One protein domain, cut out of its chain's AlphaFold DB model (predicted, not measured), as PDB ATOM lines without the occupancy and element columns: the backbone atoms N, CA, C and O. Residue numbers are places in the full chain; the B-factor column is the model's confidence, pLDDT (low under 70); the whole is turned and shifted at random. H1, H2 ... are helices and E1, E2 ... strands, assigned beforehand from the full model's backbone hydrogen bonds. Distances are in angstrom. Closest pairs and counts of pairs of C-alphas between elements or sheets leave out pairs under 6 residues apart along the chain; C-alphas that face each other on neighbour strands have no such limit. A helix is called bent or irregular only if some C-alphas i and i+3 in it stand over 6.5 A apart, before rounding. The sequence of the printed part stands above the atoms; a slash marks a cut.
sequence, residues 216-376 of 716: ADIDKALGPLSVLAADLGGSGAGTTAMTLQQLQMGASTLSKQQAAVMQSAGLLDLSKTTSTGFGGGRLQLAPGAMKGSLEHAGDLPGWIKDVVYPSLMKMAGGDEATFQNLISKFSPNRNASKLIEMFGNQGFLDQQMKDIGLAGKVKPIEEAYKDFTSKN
ATOM      1  N   ALA A 216       1.475 -40.316  11.828       95.19
ATOM      2  CA  ALA A 216       2.085 -39.305  10.965       95.19
ATOM      3  C   ALA A 216       1.379 -39.219   9.604       95.19
ATOM      4  O   ALA A 216       1.192 -40.226   8.925       95.19
ATOM      5  N   ASP A 217       1.029 -38.029   9.157       94.69
ATOM      6  CA  ASP A 217       0.523 -37.833   7.808       94.69
ATOM      7  C   ASP A 217       1.659 -38.062   6.790       94.69
ATOM      8  O   ASP A 217       2.796 -37.620   6.990       94.69
ATOM      9  N   ILE A 218       1.380 -38.807   5.716       93.00
ATOM     10  CA  ILE A 218       2.402 -39.171   4.724       93.00
ATOM     11  C   ILE A 218       2.863 -37.939   3.934       93.00
ATOM     12  O   ILE A 218       4.044 -37.826   3.613       93.00
ATOM     13  N   ASP A 219       1.962 -37.002   3.657       91.25
ATOM     14  CA  ASP A 219       2.251 -35.813   2.863       91.25
ATOM     15  C   ASP A 219       2.855 -34.697   3.705       91.25
ATOM     16  O   ASP A 219       3.776 -34.015   3.256       91.25
ATOM     17  N   LYS A 220       2.369 -34.532   4.938       91.94
ATOM     18  CA  LYS A 220       2.792 -33.421   5.802       91.94
ATOM     19  C   LYS A 220       4.005 -33.761   6.659       91.94
ATOM     20  O   LYS A 220       4.923 -32.955   6.775       91.94
ATOM     21  N   ALA A 221       4.038 -34.960   7.244       93.94
ATOM     22  CA  ALA A 221       5.011 -35.292   8.283       93.94
ATOM     23  C   ALA A 221       6.148 -36.203   7.807       93.94
ATOM     24  O   ALA A 221       7.251 -36.117   8.349       93.94
ATOM     25  N   LEU A 222       5.933 -37.064   6.803       94.19
ATOM     26  CA  LEU A 222       6.951 -38.049   6.412       94.19
ATOM     27  C   LEU A 222       8.248 -37.399   5.914       94.19
ATOM     28  O   LEU A 222       9.326 -37.854   6.290       94.19
ATOM     29  N   GLY A 223       8.163 -36.335   5.113       94.00
ATOM     30  CA  GLY A 223       9.336 -35.606   4.617       94.00
ATOM     31  C   GLY A 223      10.184 -35.004   5.740       94.00
ATOM     32  O   GLY A 223      11.357 -35.367   5.866       94.00
ATOM     33  N   PRO A 224       9.608 -34.159   6.613       93.94
ATOM     34  CA  PRO A 224      10.320 -33.628   7.774       93.94
ATOM     35  C   PRO A 224      10.884 -34.710   8.705       93.94
ATOM     36  O   PRO A 224      12.020 -34.602   9.168       93.94
ATOM     37  N   LEU A 225      10.133 -35.792   8.945       94.19
ATOM     38  CA  LEU A 225      10.607 -36.929   9.744       94.19
ATOM     39  C   LEU A 225      11.746 -37.700   9.057       94.19
ATOM     40  O   LEU A 225      12.597 -38.263   9.744       94.19
ATOM     41  N   SER A 226      11.795 -37.706   7.724       94.62
ATOM     42  CA  SER A 226      12.885 -38.310   6.947       94.62
ATOM     43  C   SER A 226      14.163 -37.477   7.029       94.62
ATOM     44  O   SER A 226      15.232 -38.042   7.240       94.62
ATOM     45  N   VAL A 227      14.055 -36.144   6.957       92.38
ATOM     46  CA  VAL A 227      15.180 -35.230   7.239       92.38
ATOM     47  C   VAL A 227      15.693 -35.456   8.655       92.38
ATOM     48  O   VAL A 227      16.892 -35.593   8.879       92.38
ATOM     49  N   LEU A 228      14.778 -35.606   9.611       91.69
ATOM     50  CA  LEU A 228      15.165 -35.896  10.980       91.69
ATOM     51  C   LEU A 228      15.894 -37.240  11.128       91.69
ATOM     52  O   LEU A 228      16.879 -37.339  11.864       91.69
ATOM     53  N   ALA A 229      15.415 -38.282  10.451       94.88
ATOM     54  CA  ALA A 229      16.065 -39.586  10.443       94.88
ATOM     55  C   ALA A 229      17.442 -39.546   9.767       94.88
ATOM     56  O   ALA A 229      18.343 -40.236  10.234       94.88
ATOM     57  N   ALA A 230      17.636 -38.707   8.747       92.56
ATOM     58  CA  ALA A 230      18.944 -38.493   8.135       92.56
ATOM     59  C   ALA A 230      19.942 -37.807   9.092       92.56
ATOM     60  O   ALA A 230      21.139 -38.083   9.029       92.56
ATOM     61  N   ASP A 231      19.458 -36.955  10.005       88.75
ATOM     62  CA  ASP A 231      20.299 -36.219  10.960       88.75
ATOM     63  C   ASP A 231      20.590 -36.978  12.263       88.75
ATOM     64  O   ASP A 231      21.674 -36.840  12.834       88.75
ATOM     65  N   LEU A 232      19.621 -37.739  12.785       90.31
ATOM     66  CA  LEU A 232      19.729 -38.429  14.082       90.31
ATOM     67  C   LEU A 232      19.823 -39.958  13.971       90.31
ATOM     68  O   LEU A 232      19.925 -40.645  14.994       90.31
ATOM     69  N   GLY A 233      19.731 -40.503  12.757       94.31
ATOM     70  CA  GLY A 233      19.455 -41.918  12.522       94.31
ATOM     71  C   GLY A 233      18.011 -42.291  12.874       94.31
ATOM     72  O   GLY A 233      17.337 -41.628  13.672       94.31
ATOM     73  N   GLY A 234      17.522 -43.408  12.330       95.12
ATOM     74  CA  GLY A 234      16.120 -43.811  12.504       95.12
ATOM     75  C   GLY A 234      15.691 -43.996  13.966       95.12
ATOM     76  O   GLY A 234      14.609 -43.573  14.369       95.12
ATOM     77  N   SER A 235      16.557 -44.576  14.805       95.38
ATOM     78  CA  SER A 235      16.238 -44.813  16.223       95.38
ATOM     79  C   SER A 235      16.152 -43.513  17.031       95.38
ATOM     80  O   SER A 235      15.257 -43.366  17.871       95.38
ATOM     81  N   GLY A 236      17.082 -42.583  16.792       92.81
ATOM     82  CA  GLY A 236      17.114 -41.277  17.451       92.81
ATOM     83  C   GLY A 236      15.916 -40.426  17.045       92.81
ATOM     84  O   GLY A 236      15.199 -39.917  17.910       92.81
ATOM     85  N   ALA A 237      15.641 -40.364  15.742       94.06
ATOM     86  CA  ALA A 237      14.482 -39.680  15.188       94.06
ATOM     87  C   ALA A 237      13.165 -40.233  15.747       94.06
ATOM     88  O   ALA A 237      12.361 -39.468  16.277       94.06
ATOM     89  N   GLY A 238      12.974 -41.556  15.731       94.94
ATOM     90  CA  GLY A 238      11.751 -42.185  16.237       94.94
ATOM     91  C   GLY A 238      11.524 -41.947  17.726       94.94
ATOM     92  O   GLY A 238      10.444 -41.518  18.118       94.94
ATOM     93  N   THR A 239      12.550 -42.135  18.560       93.31
ATOM     94  CA  THR A 239      12.424 -41.903  20.012       93.31
ATOM     95  C   THR A 239      12.056 -40.447  20.314       93.31
ATOM     96  O   THR A 239      11.226 -40.169  21.182       93.31
ATOM     97  N   THR A 240      12.654 -39.509  19.580       91.50
ATOM     98  CA  THR A 240      12.428 -38.079  19.802       91.50
ATOM     99  C   THR A 240      11.048 -37.645  19.301       91.50
ATOM    100  O   THR A 240      10.340 -36.939  20.019       91.50
ATOM    101  N   ALA A 241      10.618 -38.140  18.135       93.19
ATOM    102  CA  ALA A 241       9.268 -37.927  17.617       93.19
ATOM    103  C   ALA A 241       8.200 -38.493  18.566       93.19
ATOM    104  O   ALA A 241       7.231 -37.803  18.866       93.19
ATOM    105  N   MET A 242       8.402 -39.701  19.107       93.12
ATOM    106  CA  MET A 242       7.486 -40.299  20.085       93.12
ATOM    107  C   MET A 242       7.401 -39.472  21.371       93.12
ATOM    108  O   MET A 242       6.309 -39.217  21.871       93.12
ATOM    109  N   THR A 243       8.542 -38.997  21.879       90.75
ATOM    110  CA  THR A 243       8.597 -38.156  23.086       90.75
ATOM    111  C   THR A 243       7.789 -36.868  22.908       90.75
ATOM    112  O   THR A 243       6.992 -36.507  23.774       90.75
ATOM    113  N   LEU A 244       7.965 -36.173  21.779       90.75
ATOM    114  CA  LEU A 244       7.217 -34.947  21.503       90.75
ATOM    115  C   LEU A 244       5.748 -35.210  21.184       90.75
ATOM    116  O   LEU A 244       4.903 -34.430  21.611       90.75
ATOM    117  N   GLN A 245       5.420 -36.306  20.502       92.50
ATOM    118  CA  GLN A 245       4.024 -36.655  20.265       92.50
ATOM    119  C   GLN A 245       3.299 -36.992  21.578       92.50
ATOM    120  O   GLN A 245       2.150 -36.603  21.752       92.50
ATOM    121  N   GLN A 246       3.948 -37.666  22.532       90.81
ATOM    122  CA  GLN A 246       3.357 -37.897  23.856       90.81
ATOM    123  C   GLN A 246       3.050 -36.582  24.573       90.81
ATOM    124  O   GLN A 246       1.980 -36.454  25.164       90.81
ATOM    125  N   LEU A 247       3.956 -35.603  24.483       90.69
ATOM    126  CA  LEU A 247       3.710 -34.262  25.006       90.69
ATOM    127  C   LEU A 247       2.537 -33.590  24.282       90.69
ATOM    128  O   LEU A 247       1.604 -33.138  24.942       90.69
ATOM    129  N   GLN A 248       2.550 -33.581  22.945       92.69
ATOM    130  CA  GLN A 248       1.490 -33.016  22.106       92.69
ATOM    131  C   GLN A 248       0.124 -33.597  22.487       92.69
ATOM    132  O   GLN A 248      -0.807 -32.854  22.770       92.69
ATOM    133  N   MET A 249       0.009 -34.924  22.550       91.31
ATOM    134  CA  MET A 249      -1.264 -35.622  22.758       91.31
ATOM    135  C   MET A 249      -1.694 -35.702  24.230       91.31
ATOM    136  O   MET A 249      -2.740 -36.277  24.524       91.31
ATOM    137  N   GLY A 250      -0.913 -35.148  25.162       87.06
ATOM    138  CA  GLY A 250      -1.220 -35.177  26.592       87.06
ATOM    139  C   GLY A 250      -0.967 -36.531  27.269       87.06
ATOM    140  O   GLY A 250      -1.459 -36.777  28.361       87.06
ATOM    141  N   ALA A 251      -0.175 -37.417  26.670       82.88
ATOM    142  CA  ALA A 251       0.203 -38.710  27.251       82.88
ATOM    143  C   ALA A 251       1.432 -38.627  28.184       82.88
ATOM    144  O   ALA A 251       2.027 -39.649  28.525       82.88
ATOM    145  N   SER A 252       1.837 -37.420  28.596       85.50
ATOM    146  CA  SER A 252       3.012 -37.169  29.442       85.50
ATOM    147  C   SER A 252       2.654 -36.496  30.769       85.50
ATOM    148  O   SER A 252       1.623 -35.837  30.893       85.50
ATOM    149  N   THR A 253       3.567 -36.583  31.739       89.19
ATOM    150  CA  THR A 253       3.532 -35.753  32.952       89.19
ATOM    151  C   THR A 253       4.559 -34.627  32.869       89.19
ATOM    152  O   THR A 253       5.662 -34.833  32.363       89.19
ATOM    153  N   LEU A 254       4.236 -33.464  33.427       89.25
ATOM    154  CA  LEU A 254       5.112 -32.294  33.515       89.25
ATOM    155  C   LEU A 254       5.548 -32.033  34.957       89.25
ATOM    156  O   LEU A 254       4.799 -32.304  35.897       89.25
ATOM    157  N   SER A 255       6.736 -31.455  35.146       89.25
ATOM    158  CA  SER A 255       7.055 -30.784  36.412       89.25
ATOM    159  C   SER A 255       6.276 -29.467  36.530       89.25
ATOM    160  O   SER A 255       5.875 -28.875  35.524       89.25
ATOM    161  N   LYS A 256       6.104 -28.955  37.756       87.31
ATOM    162  CA  LYS A 256       5.453 -27.649  37.984       87.31
ATOM    163  C   LYS A 256       6.144 -26.505  37.234       87.31
ATOM    164  O   LYS A 256       5.473 -25.621  36.715       87.31
ATOM    165  N   GLN A 257       7.474 -26.547  37.134       86.50
ATOM    166  CA  GLN A 257       8.246 -25.540  36.405       86.50
ATOM    167  C   GLN A 257       7.969 -25.593  34.898       86.50
ATOM    168  O   GLN A 257       7.766 -24.548  34.285       86.50
ATOM    169  N   GLN A 258       7.925 -26.792  34.309       90.12
ATOM    170  CA  GLN A 258       7.613 -26.961  32.884       90.12
ATOM    171  C   GLN A 258       6.199 -26.455  32.582       90.12
ATOM    172  O   GLN A 258       6.006 -25.683  31.647       90.12
ATOM    173  N   ALA A 259       5.225 -26.815  33.422       90.94
ATOM    174  CA  ALA A 259       3.846 -26.372  33.268       90.94
ATOM    175  C   ALA A 259       3.693 -24.848  33.390       90.94
ATOM    176  O   ALA A 259       2.996 -24.248  32.579       90.94
ATOM    177  N   ALA A 260       4.386 -24.207  34.338       89.56
ATOM    178  CA  ALA A 260       4.369 -22.750  34.486       89.56
ATOM    179  C   ALA A 260       4.939 -22.033  33.250       89.56
ATOM    180  O   ALA A 260       4.367 -21.044  32.789       89.56
ATOM    181  N   VAL A 261       6.035 -22.547  32.676       90.50
ATOM    182  CA  VAL A 261       6.615 -22.009  31.433       90.50
ATOM    183  C   VAL A 261       5.652 -22.187  30.263       90.50
ATOM    184  O   VAL A 261       5.375 -21.225  29.554       90.50
ATOM    185  N   MET A 262       5.091 -23.385  30.083       93.00
ATOM    186  CA  MET A 262       4.145 -23.658  28.997       93.00
ATOM    187  C   MET A 262       2.853 -22.842  29.130       93.00
ATOM    188  O   MET A 262       2.340 -22.355  28.127       93.00
ATOM    189  N   GLN A 263       2.342 -22.640  30.345       94.44
ATOM    190  CA  GLN A 263       1.182 -21.782  30.591       94.44
ATOM    191  C   GLN A 263       1.502 -20.319  30.259       94.44
ATOM    192  O   GLN A 263       0.722 -19.664  29.574       94.44
ATOM    193  N   SER A 264       2.664 -19.822  30.696       93.44
ATOM    194  CA  SER A 264       3.104 -18.444  30.426       93.44
ATOM    195  C   SER A 264       3.321 -18.192  28.932       93.44
ATOM    196  O   SER A 264       3.029 -17.105  28.439       93.44
ATOM    197  N   ALA A 265       3.762 -19.213  28.192       93.00
ATOM    198  CA  ALA A 265       3.850 -19.189  26.734       93.00
ATOM    199  C   ALA A 265       2.476 -19.314  26.036       93.00
ATOM    200  O   ALA A 265       2.402 -19.240  24.811       93.00
ATOM    201  N   GLY A 266       1.385 -19.536  26.778       94.81
ATOM    202  CA  GLY A 266       0.048 -19.773  26.226       94.81
ATOM    203  C   GLY A 266      -0.099 -21.119  25.511       94.81
ATOM    204  O   GLY A 266      -0.963 -21.262  24.646       94.81
ATOM    205  N   LEU A 267       0.761 -22.091  25.832       94.69
ATOM    206  CA  LEU A 267       0.805 -23.425  25.227       94.69
ATOM    207  C   LEU A 267       0.055 -24.488  26.038       94.69
ATOM    208  O   LEU A 267      -0.297 -25.516  25.464       94.69
ATOM    209  N   LEU A 268      -0.188 -24.261  27.333       95.06
ATOM    210  CA  LEU A 268      -0.821 -25.228  28.234       95.06
ATOM    211  C   LEU A 268      -2.093 -24.668  28.882       95.06
ATOM    212  O   LEU A 268      -2.062 -23.611  29.512       95.06
ATOM    213  N   ASP A 269      -3.177 -25.435  28.798       94.31
ATOM    214  CA  ASP A 269      -4.409 -25.235  29.558       94.31
ATOM    215  C   ASP A 269      -4.356 -26.029  30.874       94.31
ATOM    216  O   ASP A 269      -4.532 -27.250  30.894       94.31
ATOM    217  N   LEU A 270      -4.117 -25.333  31.991       91.94
ATOM    218  CA  LEU A 270      -4.035 -25.959  33.314       91.94
ATOM    219  C   LEU A 270      -5.349 -26.610  33.765       91.94
ATOM    220  O   LEU A 270      -5.298 -27.542  34.568       91.94
ATOM    221  N   SER A 271      -6.505 -26.167  33.255       92.75
ATOM    222  CA  SER A 271      -7.798 -26.765  33.618       92.75
ATOM    223  C   SER A 271      -7.929 -28.210  33.124       92.75
ATOM    224  O   SER A 271      -8.687 -28.998  33.684       92.75
ATOM    225  N   LYS A 272      -7.122 -28.584  32.124       92.50
ATOM    226  CA  LYS A 272      -7.026 -29.933  31.556       92.50
ATOM    227  C   LYS A 272      -5.827 -30.711  32.103       92.50
ATOM    228  O   LYS A 272      -5.242 -31.539  31.403       92.50
ATOM    229  N   THR A 273      -5.437 -30.440  33.347       91.50
ATOM    230  CA  THR A 273      -4.352 -31.154  34.029       91.50
ATOM    231  C   THR A 273      -4.807 -31.723  35.363       91.50
ATOM    232  O   THR A 273      -5.720 -31.208  36.006       91.50
ATOM    233  N   THR A 274      -4.172 -32.809  35.794       89.31
ATOM    234  CA  THR A 274      -4.443 -33.434  37.094       89.31
ATOM    235  C   THR A 274      -3.137 -33.648  37.843       89.31
ATOM    236  O   THR A 274      -2.164 -34.145  37.278       89.31
ATOM    237  N   SER A 275      -3.093 -33.282  39.122       86.00
ATOM    238  CA  SER A 275      -1.912 -33.494  39.966       86.00
ATOM    239  C   SER A 275      -1.654 -34.982  40.200       86.00
ATOM    240  O   SER A 275      -2.563 -35.722  40.567       86.00
ATOM    241  N   THR A 276      -0.408 -35.421  40.018       81.00
ATOM    242  CA  THR A 276       0.017 -36.818  40.194       81.00
ATOM    243  C   THR A 276       1.358 -36.930  40.934       81.00
ATOM    244  O   THR A 276       2.158 -35.988  40.982       81.00
ATOM    245  N   GLY A 277       1.604 -38.101  41.539       65.06
ATOM    246  CA  GLY A 277       2.805 -38.411  42.326       65.06
ATOM    247  C   GLY A 277       2.709 -38.046  43.815       65.06
ATOM    248  O   GLY A 277       1.822 -37.301  44.236       65.06
ATOM    249  N   PHE A 278       3.636 -38.575  44.626       50.38
ATOM    250  CA  PHE A 278       3.718 -38.277  46.061       50.38
ATOM    251  C   PHE A 278       3.912 -36.764  46.274       50.38
ATOM    252  O   PHE A 278       4.837 -36.167  45.721       50.38
ATOM    253  N   GLY A 279       2.992 -36.126  47.007       65.69
ATOM    254  CA  GLY A 279       2.982 -34.673  47.228       65.69
ATOM    255  C   GLY A 279       2.524 -33.809  46.040       65.69
ATOM    256  O   GLY A 279       2.689 -32.590  46.082       65.69
ATOM    257  N   GLY A 280       1.971 -34.391  44.965       74.31
ATOM    258  CA  GLY A 280       1.459 -33.629  43.812       74.31
ATOM    259  C   GLY A 280       2.548 -32.857  43.054       74.31
ATOM    260  O   GLY A 280       2.329 -31.737  42.591       74.31
ATOM    261  N   GLY A 281       3.760 -33.418  42.988       80.88
ATOM    262  CA  GLY A 281       4.925 -32.787  42.360       80.88
ATOM    263  C   GLY A 281       4.891 -32.752  40.827       80.88
ATOM    264  O   GLY A 281       5.679 -32.020  40.222       80.88
ATOM    265  N   ARG A 282       3.996 -33.518  40.190       88.69
ATOM    266  CA  ARG A 282       3.848 -33.597  38.731       88.69
ATOM    267  C   ARG A 282       2.409 -33.323  38.307       88.69
ATOM    268  O   ARG A 282       1.479 -33.511  39.085       88.69
ATOM    269  N   LEU A 283       2.241 -32.888  37.063       90.19
ATOM    270  CA  LEU A 283       0.941 -32.668  36.436       90.19
ATOM    271  C   LEU A 283       0.785 -33.635  35.266       90.19
ATOM    272  O   LEU A 283       1.577 -33.598  34.327       90.19
ATOM    273  N   GLN A 284      -0.210 -34.512  35.330       90.62
ATOM    274  CA  GLN A 284      -0.647 -35.327  34.203       90.62
ATOM    275  C   GLN A 284      -1.465 -34.461  33.251       90.62
ATOM    276  O   GLN A 284      -2.388 -33.766  33.678       90.62
ATOM    277  N   LEU A 285      -1.122 -34.513  31.968       91.88
ATOM    278  CA  LEU A 285      -1.886 -33.848  30.922       91.88
ATOM    279  C   LEU A 285      -3.089 -34.712  30.524       91.88
ATOM    280  O   LEU A 285      -2.995 -35.942  30.519       91.88
ATOM    281  N   ALA A 286      -4.208 -34.075  30.193       90.38
ATOM    282  CA  ALA A 286      -5.294 -34.707  29.454       90.38
ATOM    283  C   ALA A 286      -5.134 -34.446  27.940       90.38
ATOM    284  O   ALA A 286      -4.469 -33.476  27.546       90.38
ATOM    285  N   PRO A 287      -5.758 -35.257  27.067       89.12
ATOM    286  CA  PRO A 287      -5.826 -34.954  25.640       89.12
ATOM    287  C   PRO A 287      -6.370 -33.541  25.385       89.12
ATOM    288  O   PRO A 287      -7.358 -33.122  25.989       89.12
ATOM    289  N   GLY A 288      -5.716 -32.785  24.500       90.38
ATOM    290  CA  GLY A 288      -6.109 -31.403  24.210       90.38
ATOM    291  C   GLY A 288      -5.704 -30.366  25.267       90.38
ATOM    292  O   GLY A 288      -6.159 -29.226  25.175       90.38
ATOM    293  N   ALA A 289      -4.892 -30.728  26.272       93.50
ATOM    294  CA  ALA A 289      -4.316 -29.771  27.227       93.50
ATOM    295  C   ALA A 289      -3.268 -28.854  26.579       93.50
ATOM    296  O   ALA A 289      -3.128 -27.694  26.963       93.50
ATOM    297  N   MET A 290      -2.545 -29.365  25.579       94.88
ATOM    298  CA  MET A 290      -1.608 -28.577  24.785       94.88
ATOM    299  C   MET A 290      -2.345 -27.851  23.658       94.88
ATOM    300  O   MET A 290      -3.133 -28.456  22.924       94.88
ATOM    301  N   LYS A 291      -2.056 -26.562  23.482       95.69
ATOM    302  CA  LYS A 291      -2.609 -25.744  22.399       95.69
ATOM    303  C   LYS A 291      -2.260 -26.343  21.036       95.69
ATOM    304  O   LYS A 291      -1.116 -26.737  20.810       95.69
ATOM    305  N   GLY A 292      -3.227 -26.386  20.119       94.44
ATOM    306  CA  GLY A 292      -2.996 -26.858  18.752       94.44
ATOM    307  C   GLY A 292      -2.751 -28.366  18.631       94.44
ATOM    308  O   GLY A 292      -2.404 -28.830  17.547       94.44
ATOM    309  N   SER A 293      -2.843 -29.123  19.732       92.88
ATOM    310  CA  SER A 293      -2.441 -30.531  19.767       92.88
ATOM    311  C   SER A 293      -3.288 -31.416  18.865       92.88
ATOM    312  O   SER A 293      -2.731 -32.191  18.091       92.88
ATOM    313  N   LEU A 294      -4.613 -31.292  18.965       91.94
ATOM    314  CA  LEU A 294      -5.564 -32.104  18.211       91.94
ATOM    315  C   LEU A 294      -5.685 -31.620  16.763       91.94
ATOM    316  O   LEU A 294      -5.840 -32.439  15.863       91.94
ATOM    317  N   GLU A 295      -5.554 -30.313  16.525       94.75
ATOM    318  CA  GLU A 295      -5.592 -29.711  15.189       94.75
ATOM    319  C   GLU A 295      -4.422 -30.174  14.308       94.75
ATOM    320  O   GLU A 295      -4.576 -30.310  13.097       94.75
ATOM    321  N   HIS A 296      -3.273 -30.465  14.923       95.38
ATOM    322  CA  HIS A 296      -2.071 -30.970  14.254       95.38
ATOM    323  C   HIS A 296      -1.835 -32.462  14.533       95.38
ATOM    324  O   HIS A 296      -0.697 -32.942  14.509       95.38
ATOM    325  N   ALA A 297      -2.888 -33.225  14.843       91.75
ATOM    326  CA  ALA A 297      -2.764 -34.666  15.014       91.75
ATOM    327  C   ALA A 297      -2.220 -35.306  13.723       91.75
ATOM    328  O   ALA A 297      -2.783 -35.146  12.644       91.75
ATOM    329  N   GLY A 298      -1.092 -36.012  13.837       92.44
ATOM    330  CA  GLY A 298      -0.387 -36.586  12.688       92.44
ATOM    331  C   GLY A 298       0.552 -35.623  11.955       92.44
ATOM    332  O   GLY A 298       1.336 -36.074  11.127       92.44
ATOM    333  N   ASP A 299       0.569 -34.338  12.303       95.69
ATOM    334  CA  ASP A 299       1.491 -33.336  11.762       95.69
ATOM    335  C   ASP A 299       2.328 -32.702  12.881       95.69
ATOM    336  O   ASP A 299       2.227 -31.517  13.200       95.69
ATOM    337  N   LEU A 300       3.153 -33.531  13.529       93.62
ATOM    338  CA  LEU A 300       4.053 -33.083  14.596       93.62
ATOM    339  C   LEU A 300       5.001 -31.943  14.149       93.62
ATOM    340  O   LEU A 300       5.170 -30.996  14.922       93.62
ATOM    341  N   PRO A 301       5.618 -31.981  12.946       94.56
ATOM    342  CA  PRO A 301       6.420 -30.863  12.446       94.56
ATOM    343  C   PRO A 301       5.597 -29.578  12.287       94.56
ATOM    344  O   PRO A 301       6.046 -28.522  12.732       94.56
ATOM    345  N   GLY A 302       4.379 -29.665  11.736       95.31
ATOM    346  CA  GLY A 302       3.457 -28.534  11.629       95.31
ATOM    347  C   GLY A 302       3.088 -27.944  12.989       95.31
ATOM    348  O   GLY A 302       3.179 -26.735  13.174       95.31
ATOM    349  N   TRP A 303       2.800 -28.781  13.993       95.69
ATOM    350  CA  TRP A 303       2.529 -28.316  15.361       95.69
ATOM    351  C   TRP A 303       3.679 -27.481  15.938       95.69
ATOM    352  O   TRP A 303       3.464 -26.456  16.592       95.69
ATOM    353  N   ILE A 304       4.920 -27.901  15.687       95.12
ATOM    354  CA  ILE A 304       6.102 -27.165  16.137       95.12
ATOM    355  C   ILE A 304       6.219 -25.833  15.397       95.12
ATOM    356  O   ILE A 304       6.373 -24.799  16.053       95.12
ATOM    357  N   LYS A 305       6.104 -25.861  14.065       95.50
ATOM    358  CA  LYS A 305       6.221 -24.689  13.189       95.50
ATOM    359  C   LYS A 305       5.170 -23.624  13.498       95.50
ATOM    360  O   LYS A 305       5.495 -22.445  13.597       95.50
ATOM    361  N   ASP A 306       3.920 -24.044  13.660       95.88
ATOM    362  CA  ASP A 306       2.768 -23.143  13.682       95.88
ATOM    363  C   ASP A 306       2.349 -22.746  15.102       95.88
ATOM    364  O   ASP A 306       1.708 -21.710  15.295       95.88
ATOM    365  N   VAL A 307       2.722 -23.537  16.118       95.81
ATOM    366  CA  VAL A 307       2.249 -23.336  17.496       95.81
ATOM    367  C   VAL A 307       3.391 -23.181  18.490       95.81
ATOM    368  O   VAL A 307       3.478 -22.145  19.155       95.81
ATOM    369  N   VAL A 308       4.255 -24.189  18.625       94.75
ATOM    370  CA  VAL A 308       5.253 -24.230  19.709       94.75
ATOM    371  C   VAL A 308       6.324 -23.160  19.515       94.75
ATOM    372  O   VAL A 308       6.523 -22.328  20.401       94.75
ATOM    373  N   TYR A 309       6.991 -23.161  18.360       94.75
ATOM    374  CA  TYR A 309       8.123 -22.279  18.094       94.75
ATOM    375  C   TYR A 309       7.733 -20.790  18.159       94.75
ATOM    376  O   TYR A 309       8.369 -20.058  18.924       94.75
ATOM    377  N   PRO A 310       6.649 -20.324  17.496       94.88
ATOM    378  CA  PRO A 310       6.250 -18.917  17.563       94.88
ATOM    379  C   PRO A 310       5.855 -18.468  18.975       94.88
ATOM    380  O   PRO A 310       6.135 -17.335  19.366       94.88
ATOM    381  N   SER A 311       5.230 -19.349  19.766       95.12
ATOM    382  CA  SER A 311       4.812 -19.025  21.138       95.12
ATOM    383  C   SER A 311       6.014 -18.838  22.068       95.12
ATOM    384  O   SER A 311       6.056 -17.878  22.839       95.12
ATOM    385  N   LEU A 312       7.018 -19.715  21.960       94.06
ATOM    386  CA  LEU A 312       8.258 -19.605  22.731       94.06
ATOM    387  C   LEU A 312       9.100 -18.396  22.289       94.06
ATOM    388  O   LEU A 312       9.590 -17.665  23.147       94.06
ATOM    389  N   MET A 313       9.203 -18.123  20.982       93.12
ATOM    390  CA  MET A 313       9.892 -16.932  20.458       93.12
ATOM    391  C   MET A 313       9.236 -15.630  20.927       93.12
ATOM    392  O   MET A 313       9.925 -14.694  21.335       93.12
ATOM    393  N   LYS A 314       7.897 -15.572  20.922       94.38
ATOM    394  CA  LYS A 314       7.148 -14.418  21.433       94.38
ATOM    395  C   LYS A 314       7.409 -14.198  22.923       94.38
ATOM    396  O   LYS A 314       7.609 -13.061  23.336       94.38
ATOM    397  N   MET A 315       7.426 -15.268  23.722       94.25
ATOM    398  CA  MET A 315       7.732 -15.192  25.154       94.25
ATOM    399  C   MET A 315       9.184 -14.764  25.415       94.25
ATOM    400  O   MET A 315       9.444 -14.064  26.389       94.25
ATOM    401  N   ALA A 316      10.115 -15.144  24.537       93.69
ATOM    402  CA  ALA A 316      11.507 -14.712  24.598       93.69
ATOM    403  C   ALA A 316      11.718 -13.239  24.201       93.69
ATOM    404  O   ALA A 316      12.816 -12.719  24.368       93.69
ATOM    405  N   GLY A 317      10.709 -12.562  23.636       92.19
ATOM    406  CA  GLY A 317      10.843 -11.182  23.156       92.19
ATOM    407  C   GLY A 317      11.842 -11.019  22.003       92.19
ATOM    408  O   GLY A 317      12.320  -9.914  21.770       92.19
ATOM    409  N   GLY A 318      12.174 -12.108  21.300       85.81
ATOM    410  CA  GLY A 318      13.210 -12.130  20.263       85.81
ATOM    411  C   GLY A 318      14.647 -12.300  20.775       85.81
ATOM    412  O   GLY A 318      15.563 -12.301  19.958       85.81
ATOM    413  N   ASP A 319      14.862 -12.465  22.085       92.62
ATOM    414  CA  ASP A 319      16.185 -12.763  22.643       92.62
ATOM    415  C   ASP A 319      16.523 -14.259  22.528       92.62
ATOM    416  O   ASP A 319      15.861 -15.115  23.122       92.62
ATOM    417  N   GLU A 320      17.586 -14.579  21.790       87.56
ATOM    418  CA  GLU A 320      17.983 -15.963  21.504       87.56
ATOM    419  C   GLU A 320      18.399 -16.720  22.776       87.56
ATOM    420  O   GLU A 320      18.033 -17.878  22.962       87.56
ATOM    421  N   ALA A 321      19.111 -16.078  23.709       90.31
ATOM    422  CA  ALA A 321      19.538 -16.735  24.945       90.31
ATOM    423  C   ALA A 321      18.338 -17.126  25.825       90.31
ATOM    424  O   ALA A 321      18.281 -18.232  26.380       90.31
ATOM    425  N   THR A 322      17.346 -16.242  25.915       92.62
ATOM    426  CA  THR A 322      16.078 -16.506  26.593       92.62
ATOM    427  C   THR A 322      15.296 -17.596  25.871       92.62
ATOM    428  O   THR A 322      14.773 -18.499  26.526       92.62
ATOM    429  N   PHE A 323      15.260 -17.578  24.538       91.38
ATOM    430  CA  PHE A 323      14.602 -18.609  23.741       91.38
ATOM    431  C   PHE A 323      15.193 -20.004  23.991       91.38
ATOM    432  O   PHE A 323      14.454 -20.943  24.298       91.38
ATOM    433  N   GLN A 324      16.521 -20.125  23.992       88.44
ATOM    434  CA  GLN A 324      17.232 -21.365  24.315       88.44
ATOM    435  C   GLN A 324      16.920 -21.864  25.732       88.44
ATOM    436  O   GLN A 324      16.655 -23.052  25.960       88.44
ATOM    437  N   ASN A 325      16.874 -20.947  26.701       88.88
ATOM    438  CA  ASN A 325      16.470 -21.265  28.066       88.88
ATOM    439  C   ASN A 325      15.021 -21.789  28.122       88.88
ATOM    440  O   ASN A 325      14.751 -22.795  28.783       88.88
ATOM    441  N   LEU A 326      14.096 -21.157  27.394       91.12
ATOM    442  CA  LEU A 326      12.693 -21.565  27.324       91.12
ATOM    443  C   LEU A 326      12.520 -22.924  26.644       91.12
ATOM    444  O   LEU A 326      11.806 -23.765  27.185       91.12
ATOM    445  N   ILE A 327      13.212 -23.192  25.532       89.00
ATOM    446  CA  ILE A 327      13.207 -24.512  24.888       89.00
ATOM    447  C   ILE A 327      13.700 -25.592  25.858       89.00
ATOM    448  O   ILE A 327      13.102 -26.667  25.936       89.00
ATOM    449  N   SER A 328      14.774 -25.330  26.611       84.69
ATOM    450  CA  SER A 328      15.314 -26.299  27.577       84.69
ATOM    451  C   SER A 328      14.320 -26.638  28.695       84.69
ATOM    452  O   SER A 328      14.304 -27.763  29.190       84.69
ATOM    453  N   LYS A 329      13.456 -25.680  29.062       86.19
ATOM    454  CA  LYS A 329      12.387 -25.852  30.056       86.19
ATOM    455  C   LYS A 329      11.107 -26.428  29.456       86.19
ATOM    456  O   LYS A 329      10.352 -27.080  30.165       86.19
ATOM    457  N   PHE A 330      10.840 -26.192  28.176       85.94
ATOM    458  CA  PHE A 330       9.704 -26.776  27.466       85.94
ATOM    459  C   PHE A 330       9.936 -28.266  27.198       85.94
ATOM    460  O   PHE A 330       9.055 -29.100  27.398       85.94
ATOM    461  N   SER A 331      11.133 -28.607  26.735       77.31
ATOM    462  CA  SER A 331      11.417 -29.930  26.209       77.31
ATOM    463  C   SER A 331      11.646 -30.976  27.309       77.31
ATOM    464  O   SER A 331      12.310 -30.694  28.308       77.31
ATOM    465  N   PRO A 332      11.195 -32.229  27.115       68.19
ATOM    466  CA  PRO A 332      11.529 -33.342  28.002       68.19
ATOM    467  C   PRO A 332      13.012 -33.751  27.958       68.19
ATOM    468  O   PRO A 332      13.492 -34.379  28.899       68.19
ATOM    469  N   ASN A 333      13.736 -33.456  26.866       76.50
ATOM    470  CA  ASN A 333      15.165 -33.765  26.711       76.50
ATOM    471  C   ASN A 333      15.854 -32.919  25.614       76.50
ATOM    472  O   ASN A 333      15.205 -32.260  24.803       76.50
ATOM    473  N   ARG A 334      17.192 -32.980  25.546       76.50
ATOM    474  CA  ARG A 334      18.006 -32.201  24.590       76.50
ATOM    475  C   ARG A 334      17.678 -32.475  23.113       76.50
ATOM    476  O   ARG A 334      17.746 -31.558  22.301       76.50
ATOM    477  N   ASN A 335      17.313 -33.704  22.747       80.06
ATOM    478  CA  ASN A 335      16.985 -34.027  21.354       80.06
ATOM    479  C   ASN A 335      15.659 -33.387  20.935       80.06
ATOM    480  O   ASN A 335      15.561 -32.853  19.838       80.06
ATOM    481  N   ALA A 336      14.664 -33.382  21.820       80.88
ATOM    482  CA  ALA A 336      13.392 -32.716  21.574       80.88
ATOM    483  C   ALA A 336      13.547 -31.183  21.508       80.88
ATOM    484  O   ALA A 336      12.876 -30.549  20.699       80.88
ATOM    485  N   SER A 337      14.504 -30.599  22.243       85.62
ATOM    486  CA  SER A 337      14.894 -29.190  22.081       85.62
ATOM    487  C   SER A 337      15.422 -28.913  20.673       85.62
ATOM    488  O   SER A 337      14.948 -27.999  20.005       85.62
ATOM    489  N   LYS A 338      16.331 -29.770  20.189       84.19
ATOM    490  CA  LYS A 338      16.862 -29.687  18.823       84.19
ATOM    491  C   LYS A 338      15.755 -29.808  17.766       84.19
ATOM    492  O   LYS A 338      15.812 -29.113  16.763       84.19
ATOM    493  N   LEU A 339      14.729 -30.640  17.981       84.56
ATOM    494  CA  LEU A 339      13.600 -30.737  17.040       84.56
ATOM    495  C   LEU A 339      12.784 -29.458  16.946       84.56
ATOM    496  O   LEU A 339      12.334 -29.109  15.858       84.56
ATOM    497  N   ILE A 340      12.577 -28.787  18.079       89.25
ATOM    498  CA  ILE A 340      11.829 -27.533  18.108       89.25
ATOM    499  C   ILE A 340      12.540 -26.495  17.239       89.25
ATOM    500  O   ILE A 340      11.891 -25.824  16.444       89.25
ATOM    501  N   GLU A 341      13.868 -26.426  17.321       89.19
ATOM    502  CA  GLU A 341      14.663 -25.588  16.420       89.19
ATOM    503  C   GLU A 341      14.594 -26.058  14.969       89.19
ATOM    504  O   GLU A 341      14.294 -25.257  14.089       89.19
ATOM    505  N   MET A 342      14.827 -27.347  14.707       88.62
ATOM    506  CA  MET A 342      14.866 -27.889  13.345       88.62
ATOM    507  C   MET A 342      13.556 -27.687  12.576       88.62
ATOM    508  O   MET A 342      13.587 -27.484  11.366       88.62
ATOM    509  N   PHE A 343      12.409 -27.762  13.251       91.88
ATOM    510  CA  PHE A 343      11.093 -27.616  12.621       91.88
ATOM    511  C   PHE A 343      10.451 -26.243  12.846       91.88
ATOM    512  O   PHE A 343       9.311 -26.036  12.445       91.88
ATOM    513  N   GLY A 344      11.150 -25.310  13.491       90.69
ATOM    514  CA  GLY A 344      10.603 -23.990  13.800       90.69
ATOM    515  C   GLY A 344      11.463 -22.823  13.324       90.69
ATOM    516  O   GLY A 344      10.924 -21.794  12.922       90.69
ATOM    517  N   ASN A 345      12.789 -22.970  13.311       91.31
ATOM    518  CA  ASN A 345      13.693 -21.938  12.821       91.31
ATOM    519  C   ASN A 345      13.680 -21.893  11.284       91.31
ATOM    520  O   ASN A 345      13.876 -22.914  10.621       91.31
ATOM    521  N   GLN A 346      13.527 -20.690  10.722       87.56
ATOM    522  CA  GLN A 346      13.418 -20.480   9.276       87.56
ATOM    523  C   GLN A 346      14.593 -21.068   8.480       87.56
ATOM    524  O   GLN A 346      14.371 -21.707   7.458       87.56
ATOM    525  N   GLY A 347      15.833 -20.926   8.959       87.62
ATOM    526  CA  GLY A 347      17.007 -21.437   8.246       87.62
ATOM    527  C   GLY A 347      17.014 -22.965   8.128       87.62
ATOM    528  O   GLY A 347      17.390 -23.510   7.088       87.62
ATOM    529  N   PHE A 348      16.551 -23.672   9.165       89.44
ATOM    530  CA  PHE A 348      16.395 -25.128   9.112       89.44
ATOM    531  C   PHE A 348      15.206 -25.552   8.250       89.44
ATOM    532  O   PHE A 348      15.319 -26.533   7.515       89.44
ATOM    533  N   LEU A 349      14.100 -24.805   8.286       89.81
ATOM    534  CA  LEU A 349      12.946 -25.048   7.418       89.81
ATOM    535  C   LEU A 349      13.315 -24.902   5.938       89.81
ATOM    536  O   LEU A 349      12.955 -25.759   5.134       89.81
ATOM    537  N   ASP A 350      14.096 -23.882   5.579       90.81
ATOM    538  CA  ASP A 350      14.576 -23.683   4.208       90.81
ATOM    539  C   ASP A 350      15.480 -24.843   3.755       90.81
ATOM    540  O   ASP A 350      15.321 -25.375   2.651       90.81
ATOM    541  N   GLN A 351      16.385 -25.298   4.629       87.06
ATOM    542  CA  GLN A 351      17.236 -26.460   4.360       87.06
ATOM    543  C   GLN A 351      16.410 -27.751   4.215       87.06
ATOM    544  O   GLN A 351      16.656 -28.539   3.302       87.06
ATOM    545  N   GLN A 352      15.386 -27.944   5.047       88.94
ATOM    546  CA  GLN A 352      14.464 -29.074   4.947       88.94
ATOM    547  C   GLN A 352      13.662 -29.042   3.639       88.94
ATOM    548  O   GLN A 352      13.562 -30.061   2.957       88.94
ATOM    549  N   MET A 353      13.112 -27.886   3.262       88.44
ATOM    550  CA  MET A 353      12.365 -27.723   2.012       88.44
ATOM    551  C   MET A 353      13.243 -27.993   0.792       88.44
ATOM    552  O   MET A 353      12.792 -28.635  -0.155       88.44
ATOM    553  N   LYS A 354      14.508 -27.562   0.823       91.00
ATOM    554  CA  LYS A 354      15.493 -27.911  -0.205       91.00
ATOM    555  C   LYS A 354      15.672 -29.427  -0.307       91.00
ATOM    556  O   LYS A 354      15.597 -29.961  -1.412       91.00
ATOM    557  N   ASP A 355      15.898 -30.116   0.809       87.81
ATOM    558  CA  ASP A 355      16.170 -31.558   0.804       87.81
ATOM    559  C   ASP A 355      14.939 -32.375   0.366       87.81
ATOM    560  O   ASP A 355      15.047 -33.279  -0.465       87.81
ATOM    561  N   ILE A 356      13.742 -31.995   0.823       90.56
ATOM    562  CA  ILE A 356      12.468 -32.566   0.354       90.56
ATOM    563  C   ILE A 356      12.247 -32.254  -1.135       90.56
ATOM    564  O   ILE A 356      11.803 -33.116  -1.895       90.56
ATOM    565  N   GLY A 357      12.600 -31.050  -1.585       92.06
ATOM    566  CA  GLY A 357      12.515 -30.647  -2.986       92.06
ATOM    567  C   GLY A 357      13.443 -31.449  -3.903       92.06
ATOM    568  O   GLY A 357      13.090 -31.706  -5.053       92.06
ATOM    569  N   LEU A 358      14.607 -31.892  -3.410       91.12
ATOM    570  CA  LEU A 358      15.476 -32.827  -4.134       91.12
ATOM    571  C   LEU A 358      14.828 -34.209  -4.261       91.12
ATOM    572  O   LEU A 358      14.864 -34.788  -5.346       91.12
ATOM    573  N   ALA A 359      14.180 -34.705  -3.203       90.56
ATOM    574  CA  ALA A 359      13.416 -35.952  -3.256       90.56
ATOM    575  C   ALA A 359      12.260 -35.882  -4.267       90.56
ATOM    576  O   ALA A 359      12.060 -36.825  -5.027       90.56
ATOM    577  N   GLY A 360      11.585 -34.734  -4.382       89.88
ATOM    578  CA  GLY A 360      10.543 -34.505  -5.392       89.88
ATOM    579  C   GLY A 360      11.025 -34.571  -6.852       89.88
ATOM    580  O   GLY A 360      10.203 -34.684  -7.758       89.88
ATOM    581  N   LYS A 361      12.341 -34.518  -7.100       91.81
ATOM    582  CA  LYS A 361      12.940 -34.694  -8.437       91.81
ATOM    583  C   LYS A 361      13.332 -36.143  -8.730       91.81
ATOM    584  O   LYS A 361      13.715 -36.447  -9.862       91.81
ATOM    585  N   VAL A 362      13.289 -37.025  -7.732       91.62
ATOM    586  CA  VAL A 362      13.583 -38.446  -7.922       91.62
ATOM    587  C   VAL A 362      12.433 -39.076  -8.696       91.62
ATOM    588  O   VAL A 362      11.265 -38.931  -8.343       91.62
ATOM    589  N   LYS A 363      12.774 -39.775  -9.778       91.44
ATOM    590  CA  LYS A 363      11.793 -40.490 -10.593       91.44
ATOM    591  C   LYS A 363      11.143 -41.627  -9.790       91.44
ATOM    592  O   LYS A 363      11.826 -42.230  -8.958       91.44
ATOM    593  N   PRO A 364       9.878 -41.981 -10.078       90.62
ATOM    594  CA  PRO A 364       9.249 -43.174  -9.515       90.62
ATOM    595  C   PRO A 364      10.090 -44.434  -9.752       90.62
ATOM    596  O   PRO A 364      10.810 -44.516 -10.751       90.62
ATOM    597  N   ILE A 365       9.970 -45.424  -8.860       91.06
ATOM    598  CA  ILE A 365      10.806 -46.640  -8.846       91.06
ATOM    599  C   ILE A 365      10.847 -47.320 -10.222       91.06
ATOM    600  O   ILE A 365      11.927 -47.608 -10.733       91.06
ATOM    601  N   GLU A 366       9.692 -47.532 -10.854       89.88
ATOM    602  CA  GLU A 366       9.594 -48.218 -12.145       89.88
ATOM    603  C   GLU A 366      10.290 -47.448 -13.276       89.88
ATOM    604  O   GLU A 366      10.971 -48.039 -14.118       89.88
ATOM    605  N   GLU A 367      10.151 -46.120 -13.303       90.44
ATOM    606  CA  GLU A 367      10.785 -45.282 -14.321       90.44
ATOM    607  C   GLU A 367      12.300 -45.186 -14.092       90.44
ATOM    608  O   GLU A 367      13.081 -45.326 -15.036       90.44
ATOM    609  N   ALA A 368      12.725 -45.013 -12.837       90.62
ATOM    610  CA  ALA A 368      14.131 -45.016 -12.452       90.62
ATOM    611  C   ALA A 368      14.805 -46.347 -12.815       90.62
ATOM    612  O   ALA A 368      15.910 -46.357 -13.360       90.62
ATOM    613  N   TYR A 369      14.124 -47.472 -12.573       90.19
ATOM    614  CA  TYR A 369      14.607 -48.805 -12.924       90.19
ATOM    615  C   TYR A 369      14.705 -49.009 -14.439       90.19
ATOM    616  O   TYR A 369      15.704 -49.534 -14.940       90.19
ATOM    617  N   LYS A 370      13.705 -48.547 -15.197       86.31
ATOM    618  CA  LYS A 370      13.751 -48.574 -16.663       86.31
ATOM    619  C   LYS A 370      14.941 -47.778 -17.196       86.31
ATOM    620  O   LYS A 370      15.647 -48.252 -18.083       86.31
ATOM    621  N   ASP A 371      15.201 -46.592 -16.655       83.88
ATOM    622  CA  ASP A 371      16.367 -45.792 -17.038       83.88
ATOM    623  C   ASP A 371      17.684 -46.480 -16.640       83.88
ATOM    624  O   ASP A 371      18.626 -46.510 -17.432       83.88
ATOM    625  N   PHE A 372      17.743 -47.109 -15.462       82.44
ATOM    626  CA  PHE A 372      18.904 -47.885 -15.027       82.44
ATOM    627  C   PHE A 372      19.211 -49.053 -15.978       82.44
ATOM    628  O   PHE A 372      20.355 -49.243 -16.379       82.44
ATOM    629  N   THR A 373      18.199 -49.794 -16.413       75.81
ATOM    630  CA  THR A 373      18.388 -50.972 -17.276       75.81
ATOM    631  C   THR A 373      18.529 -50.657 -18.764       75.81
ATOM    632  O   THR A 373      18.977 -51.519 -19.514       75.81
ATOM    633  N   SER A 374      18.186 -49.443 -19.211       69.06
ATOM    634  CA  SER A 374      18.251 -49.058 -20.633       69.06
ATOM    635  C   SER A 374      19.307 -48.005 -20.965       69.06
ATOM    636  O   SER A 374      19.786 -47.961 -22.097       69.06
ATOM    637  N   LYS A 375      19.678 -47.148 -20.008       73.44
ATOM    638  CA  LYS A 375      20.591 -46.015 -20.231       73.44
ATOM    639  C   LYS A 375      21.878 -46.119 -19.420       73.44
ATOM    640  O   LYS A 375      22.877 -45.521 -19.813       73.44
ATOM    641  N   ASN A 376      21.883 -46.847 -18.298       68.94
ATOM    642  CA  ASN A 376      23.069 -46.983 -17.453       68.94
ATOM    643  C   ASN A 376      23.891 -48.228 -17.852       68.94
ATOM    644  O   ASN A 376      23.393 -49.348 -17.738       68.94
TER     645      ASN A 376
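AT A GLANCE: This is residues 216 to 376 of the 716 residues of an uncharacterized protein of Methylocapsa palsarum (UniProt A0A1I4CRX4). A body of short helices crossed over one another, H1b, H3, H4 and H5, has a small three-stranded sheet with H2 packed on it at one end; at the other end H1a and H6 cross, and beyond H6 an arm leads away, of which residues 364 to 370 stick out and stand free. The arm with H7 adds much of the length, and the C-alphas span 71 by 32 by 25 A. The printed part has 161 residues, with seven named helices and three named strands in the order H1, E1, H2, E2, E3, H3, H4, H5, H6, H7. The sheet runs E1, E3, E2 and is antiparallel throughout; the class is mostly helix. The whole is only just loose, close to compact, with a radius of gyration of the C-alphas of 18.5 A.

IN THESE COORDINATES: H1, residues 222 to 248, was assigned as one helix by its hydrogen bonds but is bent, with C-alphas 231 and 234 8.8 A apart. Its arm H1a, residues 222 to 231, begins at C-alpha 222 (6.951, -38.049, 6.412) and is 14.2 A long; H1b, residues 234 to 248, is 20.6 A long. E1 is residues 253 to 255, H2 residues 256 to 264, E2 residues 273 to 276 and E3 residues 282 to 285, with C-alpha 285 at (-1.886, -33.848, 30.922). H3, residues 300 to 315, is 21.1 A long, with a kink of 28 degrees near residue 307; it is only just irregular, with C-alphas 306 and 309 7.0 A apart. H4 is residues 320 to 330, 14.9 A long, and H5 residues 334 to 342. H6, residues 346 to 359, is 19.9 A long, and H7, residues 365 to 375, is 15.0 A long, ending at C-alpha 375 (20.591, -46.015, -20.231).

HOW THE PARTS SIT: H1a and H1b touch at a steep tilt of 54 degrees, opposite ways, with Ala 229 and Ala 237 the closest C-alphas, 5.0 A apart. H5 is the hub. Residues 240 to 244 of H1b touch it about perpendicular at 84 degrees, closest at the C-alphas of Thr 240 and Ala 336, 5.7 A. Residues 304 to 309 of H3 touch H5 at 88 degrees, about perpendicular, closest at the C-alphas of Ile 304 and Ile 340, 6.1 A. H4 touches H5 at a steep tilt of 54 degrees, opposite ways, with the C-alphas of Ile 327 and Ser 337 closest at 5.7 A. H5 and H6 only just touch, with 3 pairs of C-alphas within 8 A, and only at the corner; the closest are those of Met 342 and Phe 348, 5.3 A. Residues 352 to 356 of H6 touch H1a, about perpendicular at 76 degrees, with the C-alphas of Gly 223 and Ile 356 closest at 6.1 A. H2 touches H4, closest at the C-alphas of Gln 258 and Lys 329, 5.7 A. H2 is on the sheet at a height of 10.1 A, and H1b only grazes the sheet with residues 246 to 248. In the sheet, N 254 and O 283 of E1 and E3 are 2.8 A apart, within hydrogen-bond range; in the hairpin of E2 and E3, N 284 and O 274 are 2.8 A apart, also within range. E1, H2 and E2 form a split strand-helix-strand unit, two strands of one sheet that are not neighbours joined through a helix, with E3 between them in the sheet, and its crossover is right-handed. Every O i to N i+4 pair is within hydrogen-bond range in H1a, H1b, H2, H4, H5, H6 and H7; in H3 it is 10 of 12.

THE WHOLE: The C-alphas of Gly 279 and Ser 374 are the two farthest apart, 71.0 A. The printed part has no cut. The link from E3 to H3, residues 286 to 299, is long. H6 and H7 are apart, though their link is tight. The mean pLDDT of the printed part is 89.5; residues 277 to 279, 332, 374 and 376 are under 70.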